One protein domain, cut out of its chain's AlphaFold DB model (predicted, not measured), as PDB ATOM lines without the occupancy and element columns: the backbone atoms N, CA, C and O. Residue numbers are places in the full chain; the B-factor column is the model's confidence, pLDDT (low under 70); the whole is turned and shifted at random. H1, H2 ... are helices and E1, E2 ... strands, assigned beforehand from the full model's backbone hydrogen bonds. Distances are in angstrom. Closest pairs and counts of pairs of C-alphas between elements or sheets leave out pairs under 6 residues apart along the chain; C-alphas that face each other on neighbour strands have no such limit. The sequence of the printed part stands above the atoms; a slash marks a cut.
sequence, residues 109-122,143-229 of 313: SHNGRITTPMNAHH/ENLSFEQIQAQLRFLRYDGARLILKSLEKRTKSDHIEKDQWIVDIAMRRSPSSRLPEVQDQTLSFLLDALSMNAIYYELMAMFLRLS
ATOM      1  N   SER A 109     142.654 167.869 117.663       92.50
ATOM      2  CA  SER A 109     142.154 169.165 117.216       92.50
ATOM      3  C   SER A 109     141.221 168.962 116.024       92.50
ATOM      4  O   SER A 109     141.686 168.656 114.929       92.50
ATOM      5  N   HIS A 110     139.919 169.167 116.216       88.00
ATOM      6  CA  HIS A 110     138.892 169.018 115.185       88.00
ATOM      7  C   HIS A 110     137.940 170.223 115.204       88.00
ATOM      8  O   HIS A 110     137.432 170.600 116.259       88.00
ATOM      9  N   ASN A 111     137.719 170.861 114.049       87.44
ATOM     10  CA  ASN A 111     136.859 172.050 113.897       87.44
ATOM     11  C   ASN A 111     137.141 173.169 114.923       87.44
ATOM     12  O   ASN A 111     136.229 173.746 115.515       87.44
ATOM     13  N   GLY A 112     138.425 173.447 115.175       87.00
ATOM     14  CA  GLY A 112     138.862 174.478 116.127       87.00
ATOM     15  C   GLY A 112     138.654 174.122 117.604       87.00
ATOM     16  O   GLY A 112     138.900 174.960 118.468       87.00
ATOM     17  N   ARG A 113     138.217 172.895 117.911       90.62
ATOM     18  CA  ARG A 113     138.030 172.385 119.273       90.62
ATOM     19  C   ARG A 113     138.972 171.224 119.552       90.62
ATOM     20  O   ARG A 113     139.397 170.522 118.640       90.62
ATOM     21  N   ILE A 114     139.274 171.022 120.830       90.69
ATOM     22  CA  ILE A 114     140.019 169.853 121.296       90.69
ATOM     23  C   ILE A 114     139.013 168.808 121.779       90.69
ATOM     24  O   ILE A 114     138.157 169.118 122.605       90.69
ATOM     25  N   THR A 115     139.122 167.584 121.273       92.25
ATOM     26  CA  THR A 115     138.299 166.432 121.659       92.25
ATOM     27  C   THR A 115     139.178 165.280 122.146       92.25
ATOM     28  O   THR A 115     140.374 165.236 121.859       92.25
ATOM     29  N   THR A 116     138.591 164.343 122.893       92.88
ATOM     30  CA  THR A 116     139.269 163.150 123.429       92.88
ATOM     31  C   THR A 116     138.527 161.886 122.982       92.88
ATOM     32  O   THR A 116     137.814 161.286 123.783       92.88
ATOM     33  N   PRO A 117     138.633 161.479 121.704       92.12
ATOM     34  CA  PRO A 117     137.753 160.466 121.105       92.12
ATOM     35  C   PRO A 117     137.908 159.053 121.690       92.12
ATOM     36  O   PRO A 117     137.096 158.181 121.406       92.12
ATOM     37  N   MET A 118     138.920 158.824 122.526       92.69
ATOM     38  CA  MET A 118     139.177 157.535 123.170       92.69
ATOM     39  C   MET A 118     138.920 157.559 124.686       92.69
ATOM     40  O   MET A 118     139.302 156.612 125.378       92.69
ATOM     41  N   ASN A 119     138.302 158.629 125.204       91.06
ATOM     42  CA  ASN A 119     138.017 158.823 126.625       91.06
ATOM     43  C   ASN A 119     137.005 157.788 127.157       91.06
ATOM     44  O   ASN A 119     136.023 157.448 126.500       91.06
ATOM     45  N   ALA A 120     137.230 157.314 128.385       87.00
ATOM     46  CA  ALA A 120     136.352 156.383 129.091       87.00
ATOM     47  C   ALA A 120     135.055 157.016 129.648       87.00
ATOM     48  O   ALA A 120     134.179 156.279 130.097       87.00
ATOM     49  N   HIS A 121     134.925 158.346 129.646       88.50
ATOM     50  CA  HIS A 121     133.723 159.068 130.098       88.50
ATOM     51  C   HIS A 121     132.655 159.248 129.020       88.50
ATOM     52  O   HIS A 121     131.641 159.897 129.274       88.50
ATOM     53  N   HIS A 122     132.866 158.729 127.813       89.44
ATOM     54  CA  HIS A 122     131.830 158.780 126.792       89.44
ATOM     55  C   HIS A 122     130.548 158.094 127.267       89.44
ATOM     56  O   HIS A 122     130.585 157.025 127.879       89.44
ATOM     57  N   GLU A 143     143.008 152.253 100.247       57.38
ATOM     58  CA  GLU A 143     144.025 151.495  99.503       57.38
ATOM     59  C   GLU A 143     145.226 152.354  99.059       57.38
ATOM     60  O   GLU A 143     146.229 151.817  98.602       57.38
ATOM     61  N   ASN A 144     145.166 153.679  99.246       70.75
ATOM     62  CA  ASN A 144     146.180 154.644  98.839       70.75
ATOM     63  C   ASN A 144     146.486 155.734  99.891       70.75
ATOM     64  O   ASN A 144     146.714 156.887  99.519       70.75
ATOM     65  N   LEU A 145     146.510 155.420 101.192       88.56
ATOM     66  CA  LEU A 145     147.046 156.361 102.187       88.56
ATOM     67  C   LEU A 145     148.546 156.607 101.967       88.56
ATOM     68  O   LEU A 145     149.390 155.757 102.248       88.56
ATOM     69  N   SER A 146     148.884 157.802 101.487       92.44
ATOM     70  CA  SER A 146     150.267 158.257 101.342       92.44
ATOM     71  C   SER A 146     150.893 158.654 102.680       92.44
ATOM     72  O   SER A 146     150.215 159.017 103.650       92.44
ATOM     73  N   PHE A 147     152.225 158.665 102.704       95.88
ATOM     74  CA  PHE A 147     153.017 159.160 103.826       95.88
ATOM     75  C   PHE A 147     152.603 160.591 104.223       95.88
ATOM     76  O   PHE A 147     152.424 160.899 105.404       95.88
ATOM     77  N   GLU A 148     152.402 161.467 103.236       96.56
ATOM     78  CA  GLU A 148     152.032 162.868 103.428       96.56
ATOM     79  C   GLU A 148     150.640 163.012 104.046       96.56
ATOM     80  O   GLU A 148     150.456 163.850 104.935       96.56
ATOM     81  N   GLN A 149     149.674 162.193 103.613       94.94
ATOM     82  CA  GLN A 149     148.320 162.177 104.175       94.94
ATOM     83  C   GLN A 149     148.344 161.742 105.639       94.94
ATOM     84  O   GLN A 149     147.797 162.445 106.492       94.94
ATOM     85  N   ILE A 150     149.051 160.658 105.963       96.50
ATOM     86  CA  ILE A 150     149.181 160.186 107.348       96.50
ATOM     87  C   ILE A 150     149.861 161.256 108.212       96.50
ATOM     88  O   ILE A 150     149.354 161.632 109.271       96.50
ATOM     89  N   GLN A 151     150.977 161.827 107.750       97.75
ATOM     90  CA  GLN A 151     151.665 162.893 108.477       97.75
ATOM     91  C   GLN A 151     150.797 164.156 108.623       97.75
ATOM     92  O   GLN A 151     150.898 164.860 109.635       97.75
ATOM     93  N   ALA A 152     149.952 164.488 107.646       95.69
ATOM     94  CA  ALA A 152     148.989 165.577 107.766       95.69
ATOM     95  C   ALA A 152     147.978 165.312 108.889       95.69
ATOM     96  O   ALA A 152     147.757 166.199 109.711       95.69
ATOM     97  N   GLN A 153     147.457 164.091 108.991       94.88
ATOM     98  CA  GLN A 153     146.509 163.713 110.038       94.88
ATOM     99  C   GLN A 153     147.148 163.691 111.437       94.88
ATOM    100  O   GLN A 153     146.612 164.276 112.380       94.88
ATOM    101  N   LEU A 154     148.360 163.137 111.572       96.81
ATOM    102  CA  LEU A 154     149.095 163.115 112.846       96.81
ATOM    103  C   LEU A 154     149.359 164.519 113.422       96.81
ATOM    104  O   LEU A 154     149.505 164.669 114.637       96.81
ATOM    105  N   ARG A 155     149.380 165.575 112.593       95.12
ATOM    106  CA  ARG A 155     149.554 166.960 113.073       95.12
ATOM    107  C   ARG A 155     148.406 167.436 113.965       95.12
ATOM    108  O   ARG A 155     148.657 168.306 114.807       95.12
ATOM    109  N   PHE A 156     147.208 166.869 113.828       94.38
ATOM    110  CA  PHE A 156     146.039 167.199 114.651       94.38
ATOM    111  C   PHE A 156     145.993 166.443 115.980       94.38
ATOM    112  O   PHE A 156     145.247 166.842 116.874       94.38
ATOM    113  N   LEU A 157     146.811 165.400 116.133       95.19
ATOM    114  CA  LEU A 157     146.876 164.572 117.330       95.19
ATOM    115  C   LEU A 157     147.956 165.075 118.297       95.19
ATOM    116  O   LEU A 157     149.076 165.427 117.907       95.19
ATOM    117  N   ARG A 158     147.631 165.102 119.588       93.88
ATOM    118  CA  ARG A 158     148.580 165.299 120.690       93.88
ATOM    119  C   ARG A 158     148.367 164.221 121.739       93.88
ATOM    120  O   ARG A 158     147.230 163.861 122.027       93.88
ATOM    121  N   TYR A 159     149.463 163.771 122.337       95.25
ATOM    122  CA  TYR A 159     149.448 162.854 123.471       95.25
ATOM    123  C   TYR A 159     150.322 163.425 124.581       95.25
ATOM    124  O   TYR A 159     151.519 163.589 124.377       95.25
ATOM    125  N   ASP A 160     149.724 163.822 125.706       93.19
ATOM    126  CA  ASP A 160     150.442 164.496 126.804       93.19
ATOM    127  C   ASP A 160     151.346 165.647 126.303       93.19
ATOM    128  O   ASP A 160     152.529 165.758 126.614       93.19
ATOM    129  N   GLY A 161     150.824 166.472 125.390       90.69
ATOM    130  CA  GLY A 161     151.569 167.558 124.741       90.69
ATOM    131  C   GLY A 161     152.620 167.127 123.703       90.69
ATOM    132  O   GLY A 161     153.068 167.968 122.920       90.69
ATOM    133  N   ALA A 162     152.987 165.845 123.641       95.62
ATOM    134  CA  ALA A 162     153.931 165.322 122.665       95.62
ATOM    135  C   ALA A 162     153.380 165.406 121.235       95.62
ATOM    136  O   ALA A 162     152.169 165.337 120.987       95.62
ATOM    137  N   ARG A 163     154.302 165.566 120.283       96.12
ATOM    138  CA  ARG A 163     154.022 165.576 118.843       96.12
ATOM    139  C   ARG A 163     154.355 164.218 118.240       96.12
ATOM    140  O   ARG A 163     155.324 163.588 118.654       96.12
ATOM    141  N   LEU A 164     153.590 163.823 117.228       97.94
ATOM    142  CA  LEU A 164     153.779 162.574 116.497       97.94
ATOM    143  C   LEU A 164     154.238 162.873 115.069       97.94
ATOM    144  O   LEU A 164     153.659 163.717 114.381       97.94
ATOM    145  N   ILE A 165     155.316 162.215 114.649       98.25
ATOM    146  CA  ILE A 165     155.966 162.437 113.356       98.25
ATOM    147  C   ILE A 165     156.169 161.079 112.696       98.25
ATOM    148  O   ILE A 165     156.902 160.253 113.235       98.25
ATOM    149  N   LEU A 166     155.550 160.861 111.539       98.50
ATOM    150  CA  LEU A 166     155.746 159.646 110.760       98.50
ATOM    151  C   LEU A 166     157.208 159.572 110.299       98.50
ATOM    152  O   LEU A 166     157.790 160.575 109.876       98.50
ATOM    153  N   LYS A 167     157.825 158.401 110.448       98.38
ATOM    154  CA  LYS A 167     159.229 158.144 110.108       98.38
ATOM    155  C   LYS A 167     159.371 157.167 108.962       98.38
ATOM    156  O   LYS A 167     160.136 157.454 108.048       98.38
ATOM    157  N   SER A 168     158.629 156.071 109.001       97.69
ATOM    158  CA  SER A 168     158.621 155.066 107.946       97.69
ATOM    159  C   SER A 168     157.203 154.538 107.747       97.69
ATOM    160  O   SER A 168     156.358 154.592 108.648       97.69
ATOM    161  N   LEU A 169     156.959 154.067 106.531       96.50
ATOM    162  CA  LEU A 169     155.756 153.359 106.141       96.50
ATOM    163  C   LEU A 169     156.183 152.307 105.121       96.50
ATOM    164  O   LEU A 169     156.484 152.639 103.975       96.50
ATOM    165  N   GLU A 170     156.247 151.052 105.548       95.31
ATOM    166  CA  GLU A 170     156.772 149.961 104.731       95.31
ATOM    167  C   GLU A 170     155.717 148.879 104.544       95.31
ATOM    168  O   GLU A 170     155.183 148.335 105.513       95.31
ATOM    169  N   LYS A 171     155.421 148.537 103.287       93.12
ATOM    170  CA  LYS A 171     154.538 147.414 102.979       93.12
ATOM    171  C   LYS A 171     155.328 146.111 103.060       93.12
ATOM    172  O   LYS A 171     156.276 145.894 102.307       93.12
ATOM    173  N   ARG A 172     154.896 145.217 103.941       91.69
ATOM    174  CA  ARG A 172     155.385 143.847 104.063       91.69
ATOM    175  C   ARG A 172     154.428 142.922 103.315       91.69
ATOM    176  O   ARG A 172     153.351 142.602 103.807       91.69
ATOM    177  N   THR A 173     154.802 142.523 102.103       90.44
ATOM    178  CA  THR A 173     153.951 141.693 101.241       90.44
ATOM    179  C   THR A 173     153.900 140.241 101.701       90.44
ATOM    180  O   THR A 173     154.877 139.715 102.243       90.44
ATOM    181  N   LYS A 174     152.775 139.580 101.420       90.19
ATOM    182  CA  LYS A 174     152.591 138.137 101.586       90.19
ATOM    183  C   LYS A 174     153.755 137.348 100.967       90.19
ATOM    184  O   LYS A 174     154.211 137.655  99.866       90.19
ATOM    185  N   SER A 175     154.212 136.313 101.666       89.12
ATOM    186  CA  SER A 175     155.264 135.390 101.220       89.12
ATOM    187  C   SER A 175     155.076 134.012 101.862       89.12
ATOM    188  O   SER A 175     154.164 133.830 102.667       89.12
ATOM    189  N   ASP A 176     155.959 133.052 101.580       88.00
ATOM    190  CA  ASP A 176     155.913 131.708 102.186       88.00
ATOM    191  C   ASP A 176     155.987 131.718 103.729       88.00
ATOM    192  O   ASP A 176     155.650 130.733 104.383       88.00
ATOM    193  N   HIS A 177     156.409 132.837 104.329       87.06
ATOM    194  CA  HIS A 177     156.508 133.023 105.780       87.06
ATOM    195  C   HIS A 177     155.558 134.097 106.328       87.06
ATOM    196  O   HIS A 177     155.624 134.430 107.512       87.06
ATOM    197  N   ILE A 178     154.723 134.697 105.476       83.62
ATOM    198  CA  ILE A 178     153.843 135.814 105.825       83.62
ATOM    199  C   ILE A 178     152.480 135.540 105.198       83.62
ATOM    200  O   ILE A 178     152.333 135.608 103.984       83.62
ATOM    201  N   GLU A 179     151.473 135.255 106.022       88.50
ATOM    202  CA  GLU A 179     150.166 134.771 105.550       88.50
ATOM    203  C   GLU A 179     149.363 135.811 104.747       88.50
ATOM    204  O   GLU A 179     148.551 135.442 103.891       88.50
ATOM    205  N   LYS A 180     149.603 137.106 104.988       89.12
ATOM    206  CA  LYS A 180     148.880 138.235 104.383       89.12
ATOM    207  C   LYS A 180     149.746 139.491 104.288       89.12
ATOM    208  O   LYS A 180     150.726 139.617 105.013       89.12
ATOM    209  N   ASP A 181     149.357 140.424 103.425       90.38
ATOM    210  CA  ASP A 181     149.983 141.746 103.377       90.38
ATOM    211  C   ASP A 181     149.825 142.464 104.726       90.38
ATOM    212  O   ASP A 181     148.767 142.414 105.352       90.38
ATOM    213  N   GLN A 182     150.888 143.132 105.163       93.12
ATOM    214  CA  GLN A 182     150.922 143.949 106.372       93.12
ATOM    215  C   GLN A 182     151.689 145.246 106.107       93.12
ATOM    216  O   GLN A 182     152.405 145.379 105.115       93.12
ATOM    217  N   TRP A 183     151.577 146.193 107.026       94.62
ATOM    218  CA  TRP A 183     152.321 147.445 107.015       94.62
ATOM    219  C   TRP A 183     153.107 147.599 108.304       94.62
ATOM    220  O   TRP A 183     152.568 147.382 109.385       94.62
ATOM    221  N   ILE A 184     154.369 147.989 108.182       96.50
ATOM    222  CA  ILE A 184     155.206 148.423 109.296       96.50
ATOM    223  C   ILE A 184     155.147 149.943 109.328       96.50
ATOM    224  O   ILE A 184     155.404 150.603 108.318       96.50
ATOM    225  N   VAL A 185     154.774 150.492 110.479       97.94
ATOM    226  CA  VAL A 185     154.644 151.933 110.672       97.94
ATOM    227  C   VAL A 185     155.537 152.355 111.827       97.94
ATOM    228  O   VAL A 185     155.356 151.879 112.947       97.94
ATOM    229  N   ASP A 186     156.450 153.292 111.562       98.56
ATOM    230  CA  ASP A 186     157.260 153.930 112.598       98.56
ATOM    231  C   ASP A 186     156.835 155.384 112.790       98.56
ATOM    232  O   ASP A 186     156.902 156.206 111.872       98.56
ATOM    233  N   ILE A 187     156.458 155.738 114.016       98.69
ATOM    234  CA  ILE A 187     156.078 157.098 114.403       98.69
ATOM    235  C   ILE A 187     156.978 157.554 115.544       98.69
ATOM    236  O   ILE A 187     156.970 156.993 116.635       98.69
ATOM    237  N   ALA A 188     157.730 158.629 115.330       98.44
ATOM    238  CA  ALA A 188     158.467 159.274 116.403       98.44
ATOM    239  C   ALA A 188     157.517 160.084 117.290       98.44
ATOM    240  O   ALA A 188     156.851 161.011 116.821       98.44
ATOM    241  N   MET A 189     157.528 159.780 118.585       98.00
ATOM    242  CA  MET A 189     156.944 160.613 119.624       98.00
ATOM    243  C   MET A 189     158.005 161.594 120.118       98.00
ATOM    244  O   MET A 189     159.089 161.190 120.530       98.00
ATOM    245  N   ARG A 190     157.704 162.893 120.040       97.38
ATOM    246  CA  ARG A 190     158.587 163.974 120.491       97.38
ATOM    247  C   ARG A 190     157.983 164.676 121.684       97.38
ATOM    248  O   ARG A 190     156.925 165.303 121.564       97.38
ATOM    249  N   ARG A 191     158.666 164.570 122.818       95.44
ATOM    250  CA  ARG A 191     158.260 165.165 124.082       95.44
ATOM    251  C   ARG A 191     158.196 166.687 123.954       95.44
ATOM    252  O   ARG A 191     158.965 167.315 123.228       95.44
ATOM    253  N   SER A 192     157.273 167.291 124.693       92.75
ATOM    254  CA  SER A 192     157.175 168.743 124.840       92.75
ATOM    255  C   SER A 192     157.489 169.171 126.280       92.75
ATOM    256  O   SER A 192     157.355 168.360 127.198       92.75
ATOM    257  N   PRO A 193     157.818 170.452 126.532       88.94
ATOM    258  CA  PRO A 193     157.939 170.970 127.897       88.94
ATOM    259  C   PRO A 193     156.658 170.839 128.734       88.94
ATOM    260  O   PRO A 193     156.725 170.846 129.960       88.94
ATOM    261  N   SER A 194     155.488 170.713 128.094       86.06
ATOM    262  CA  SER A 194     154.218 170.482 128.787       86.06
ATOM    263  C   SER A 194     153.912 169.004 129.048       86.06
ATOM    264  O   SER A 194     152.900 168.730 129.685       86.06
ATOM    265  N   SER A 195     154.750 168.074 128.575       90.75
ATOM    266  CA  SER A 195     154.602 166.635 128.816       90.75
ATOM    267  C   SER A 195     154.992 166.273 130.245       90.75
ATOM    268  O   SER A 195     156.060 166.665 130.735       90.75
ATOM    269  N   ARG A 196     154.126 165.516 130.916       88.94
ATOM    270  CA  ARG A 196     154.189 165.218 132.351       88.94
ATOM    271  C   ARG A 196     154.322 163.738 132.663       88.94
ATOM    272  O   ARG A 196     154.804 163.415 133.748       88.94
ATOM    273  N   LEU A 197     153.876 162.863 131.769       93.19
ATOM    274  CA  LEU A 197     153.981 161.426 131.955       93.19
ATOM    275  C   LEU A 197     155.445 160.983 131.797       93.19
ATOM    276  O   LEU A 197     156.098 161.367 130.822       93.19
ATOM    277  N   PRO A 198     155.990 160.196 132.739       93.31
ATOM    278  CA  PRO A 198     157.392 159.785 132.711       93.31
ATOM    279  C   PRO A 198     157.727 158.877 131.522       93.31
ATOM    280  O   PRO A 198     158.853 158.913 131.033       93.31
ATOM    281  N   GLU A 199     156.770 158.098 131.023       94.75
ATOM    282  CA  GLU A 199     156.944 157.237 129.852       94.75
ATOM    283  C   GLU A 199     156.902 157.997 128.511       94.75
ATOM    284  O   GLU A 199     157.276 157.451 127.470       94.75
ATOM    285  N   VAL A 200     156.486 159.270 128.513       94.94
ATOM    286  CA  VAL A 200     156.470 160.124 127.319       94.94
ATOM    287  C   VAL A 200     157.857 160.718 127.113       94.94
ATOM    288  O   VAL A 200     158.176 161.822 127.552       94.94
ATOM    289  N   GLN A 201     158.696 159.941 126.438       95.00
ATOM    290  CA  GLN A 201     160.051 160.315 126.039       95.00
ATOM    291  C   GLN A 201     160.180 160.424 124.519       95.00
ATOM    292  O   GLN A 201     159.321 159.950 123.772       95.00
ATOM    293  N   ASP A 202     161.282 161.026 124.077       97.12
ATOM    294  CA  ASP A 202     161.692 161.006 122.677       97.12
ATOM    295  C   ASP A 202     162.038 159.572 122.262       97.12
ATOM    296  O   ASP A 202     163.087 159.043 122.626       97.12
ATOM    297  N   GLN A 203     161.137 158.940 121.514       97.12
ATOM    298  CA  GLN A 203     161.269 157.545 121.093       97.12
ATOM    299  C   GLN A 203     160.497 157.275 119.800       97.12
ATOM    300  O   GLN A 203     159.633 158.061 119.401       97.12
ATOM    301  N   THR A 204     160.792 156.147 119.158       98.25
ATOM    302  CA  THR A 204     160.032 155.649 118.007       98.25
ATOM    303  C   THR A 204     159.042 154.588 118.469       98.25
ATOM    304  O   THR A 204     159.409 153.651 119.172       98.25
ATOM    305  N   LEU A 205     157.786 154.754 118.073       98.12
ATOM    306  CA  LEU A 205     156.717 153.783 118.236       98.12
ATOM    307  C   LEU A 205     156.602 153.005 116.929       98.12
ATOM    308  O   LEU A 205     156.309 153.605 115.896       98.12
ATOM    309  N   SER A 206     156.820 151.698 116.998       98.19
ATOM    310  CA  SER A 206     156.769 150.794 115.848       98.19
ATOM    311  C   SER A 206     155.644 149.788 116.040       98.19
ATOM    312  O   SER A 206     155.565 149.150 117.094       98.19
ATOM    313  N   PHE A 207     154.778 149.636 115.043       97.75
ATOM    314  CA  PHE A 207     153.682 148.665 115.076       97.75
ATOM    315  C   PHE A 207     153.345 148.130 113.681       97.75
ATOM    316  O   PHE A 207     153.732 148.705 112.661       97.75
ATOM    317  N   LEU A 208     152.652 146.988 113.663       95.56
ATOM    318  CA  LEU A 208     152.197 146.309 112.453       95.56
ATOM    319  C   LEU A 208     150.703 146.550 112.244       95.56
ATOM    320  O   LEU A 208     149.933 146.461 113.196       95.56
ATOM    321  N   LEU A 209     150.300 146.795 111.000       94.25
ATOM    322  CA  LEU A 209     148.900 146.905 110.595       94.25
ATOM    323  C   LEU A 209     148.570 145.866 109.530       94.25
ATOM    324  O   LEU A 209     149.315 145.702 108.567       94.25
ATOM    325  N   ASP A 210     147.419 145.217 109.662       89.88
ATOM    326  CA  ASP A 210     146.912 144.290 108.644       89.88
ATOM    327  C   ASP A 210     146.249 145.017 107.467       89.88
ATOM    328  O   ASP A 210     146.227 144.517 106.347       89.88
ATOM    329  N   ALA A 211     145.723 146.215 107.715       87.50
ATOM    330  CA  ALA A 211     145.172 147.106 106.705       87.50
ATOM    331  C   ALA A 211     145.621 148.536 107.011       87.50
ATOM    332  O   ALA A 211     145.582 148.973 108.165       87.50
ATOM    333  N   LEU A 212     146.052 149.264 105.982       91.69
ATOM    334  CA  LEU A 212     146.458 150.653 106.138       91.69
ATOM    335  C   LEU A 212     145.217 151.546 106.137       91.69
ATOM    336  O   LEU A 212     144.603 151.779 105.101       91.69
ATOM    337  N   SER A 213     144.850 152.045 107.314       91.94
ATOM    338  CA  SER A 213     143.850 153.097 107.479       91.94
ATOM    339  C   SER A 213     144.260 154.029 108.613       91.94
ATOM    340  O   SER A 213     144.959 153.622 109.549       91.94
ATOM    341  N   MET A 214     143.808 155.283 108.570       92.62
ATOM    342  CA  MET A 214     144.050 156.208 109.679       92.62
ATOM    343  C   MET A 214     143.415 155.712 110.976       92.62
ATOM    344  O   MET A 214     144.008 155.854 112.043       92.62
ATOM    345  N   ASN A 215     142.248 155.074 110.881       92.25
ATOM    346  CA  ASN A 215     141.587 154.480 112.031       92.25
ATOM    347  C   ASN A 215     142.460 153.394 112.680       92.25
ATOM    348  O   ASN A 215     142.691 153.434 113.888       92.25
ATOM    349  N   ALA A 216     143.028 152.483 111.881       93.50
ATOM    350  CA  ALA A 216     143.929 151.448 112.382       93.50
ATOM    351  C   ALA A 216     145.179 152.053 113.052       93.50
ATOM    352  O   ALA A 216     145.551 151.640 114.149       93.50
ATOM    353  N   ILE A 217     145.760 153.108 112.464       96.06
ATOM    354  CA  ILE A 217     146.875 153.864 113.063       96.06
ATOM    355  C   ILE A 217     146.484 154.466 114.421       96.06
ATOM    356  O   ILE A 217     147.265 154.397 115.369       96.06
ATOM    357  N   TYR A 218     145.295 155.060 114.553       96.00
ATOM    358  CA  TYR A 218     144.852 155.662 115.815       96.00
ATOM    359  C   TYR A 218     144.646 154.630 116.924       96.00
ATOM    360  O   TYR A 218     145.046 154.878 118.066       96.00
ATOM    361  N   TYR A 219     144.051 153.482 116.598       96.19
ATOM    362  CA  TYR A 219     143.867 152.395 117.556       96.19
ATOM    363  C   TYR A 219     145.203 151.777 117.984       96.19
ATOM    364  O   TYR A 219     145.408 151.585 119.183       96.19
ATOM    365  N   GLU A 220     146.142 151.558 117.058       97.50
ATOM    366  CA  GLU A 220     147.480 151.072 117.415       97.50
ATOM    367  C   GLU A 220     148.280 152.095 118.225       97.50
ATOM    368  O   GLU A 220     148.930 151.732 119.203       97.50
ATOM    369  N   LEU A 221     148.188 153.392 117.910       98.06
ATOM    370  CA  LEU A 221     148.802 154.434 118.736       98.06
ATOM    371  C   LEU A 221     148.262 154.405 120.170       98.06
ATOM    372  O   LEU A 221     149.048 154.425 121.116       98.06
ATOM    373  N   MET A 222     146.941 154.308 120.346       97.94
ATOM    374  CA  MET A 222     146.341 154.160 121.674       97.94
ATOM    375  C   MET A 222     146.840 152.888 122.374       97.94
ATOM    376  O   MET A 222     147.251 152.951 123.533       97.94
ATOM    377  N   ALA A 223     146.880 151.749 121.679       98.12
ATOM    378  CA  ALA A 223     147.412 150.503 122.229       98.12
ATOM    379  C   ALA A 223     148.880 150.644 122.666       98.12
ATOM    380  O   ALA A 223     149.264 150.163 123.734       98.12
ATOM    381  N   MET A 224     149.703 151.348 121.885       98.00
ATOM    382  CA  MET A 224     151.095 151.636 122.221       98.00
ATOM    383  C   MET A 224     151.225 152.554 123.440       98.00
ATOM    384  O   MET A 224     152.049 152.282 124.311       98.00
ATOM    385  N   PHE A 225     150.396 153.592 123.565       98.12
ATOM    386  CA  PHE A 225     150.400 154.466 124.742       98.12
ATOM    387  C   PHE A 225     149.974 153.738 126.019       98.12
ATOM    388  O   PHE A 225     150.625 153.884 127.055       98.12
ATOM    389  N   LEU A 226     148.942 152.894 125.936       98.19
ATOM    390  CA  LEU A 226     148.534 152.026 127.043       98.19
ATOM    391  C   LEU A 226     149.666 151.076 127.440       98.19
ATOM    392  O   LEU A 226     149.981 150.961 128.622       98.19
ATOM    393  N   ARG A 227     150.341 150.467 126.459       97.88
ATOM    394  CA  ARG A 227     151.489 149.582 126.690       97.88
ATOM    395  C   ARG A 227     152.638 150.293 127.404       97.88
ATOM    396  O   ARG A 227     153.211 149.713 128.319       97.88
ATOM    397  N   LEU A 228     152.973 151.523 127.007       97.94
ATOM    398  CA  LEU A 228     154.025 152.316 127.656       97.94
ATOM    399  C   LEU A 228     153.691 152.612 129.122       97.94
ATOM    400  O   LEU A 228     154.552 152.486 129.992       97.94
ATOM    401  N   SER A 229     152.439 152.958 129.418       98.12
ATOM    402  CA  SER A 229     152.014 153.145 130.804       98.12
ATOM    403  C   SER A 229     152.004 151.846 131.595       98.12
ATOM    404  O   SER A 229     152.450 151.834 132.738       98.12
TER     405      SER A 229
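What this domain is: This is residues 109 to 122 and 143 to 229 of the 313 residues of an uncharacterized protein of Robiginitomaculum sp (UniProt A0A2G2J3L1). A twisted sheet of three long strands, E3, E4 and E5, has two helices, H1 and H2, over one of its faces, while no named helix is over the other. The long axis runs from the link between E3 and E4 at one end to the separate small strand E1 with residues 109 to 112 at the other. The printed part has 101 residues with five named strands and two named helices, in the order E1 H1 E2 E3 E4 E5 H2; the sheet's order is E3 - E4 - E5, all antiparallel, and the class is mixed, helices and strands. It is compact, with a radius of gyration of the C-alphas of 14.6 A, and only just elongated, spanning 46 by 30 by 27 A.

Where its parts are: E3, residues 163 to 172, is 26.3 A long and begins with C-alpha 163 at (154.022, 165.576, 118.843). E4, residues 182 to 190, measures 25.7 A, and E5, residues 203 to 209, 19.4 A. H2, residues 214 to 229, is 22.8 A long and ends with C-alpha 229 at (152.014, 153.145, 130.804). H1, residues 147 to 154, measures 10.6 A. E2, residues 157 to 159, and E1, residues 113 to 115, are short; C-alpha 113 is at (138.030, 172.385, 119.273).

How they stand to each other: E3, E4 and E5 form a meander, each strand the antiparallel neighbour of the one before, with hairpins E3 and E4, and E4 and E5. Across E3 and E4, N 167 and O 186 are 2.8 A apart, within hydrogen-bond range; across E4 and E5, so are N 187 and O 205, at 2.8 A. H1 and H2 are on the same face of the sheet, which gives two layers, helices on one face of a sheet. H2, at a height over the sheet of 8.6 A, lies over E4 and E5 and runs only just slantwise to the strands, at 59 degrees to E4 on the local plane; its closest C-alphas to E5 are those of Ala 216 and Leu 209, 7.0 A apart. H1, also at a height of 8.6 A, lies over E3, with Gln 151 and Leu 166 the closest, their C-alphas 5.7 A apart. H1 and H2 are close but not clearly touching, their closest C-alphas, Ile 150 and Met 214, being 6.9 A apart. In H1 and H2 every O i to N i+4 pair is within hydrogen-bond range. E2 pairs with no named strand. E1 also pairs with no named strand, but its residues 113 to 114 pair with residues 109 to 110, antiparallel; E1 is apart from H2 and E3, among others.

The domain as a whole: The two C-alphas farthest apart, those of Gly 112 and Asp 176, are 48.1 A apart. Residues 123 to 142 are not printed, and C-alphas 122 and 143 stand 30.8 A apart across this cut. The link from E4 to E5, residues 191 to 202, is long. The mean pLDDT of the printed part is 93.3, and residue 143 is under 70.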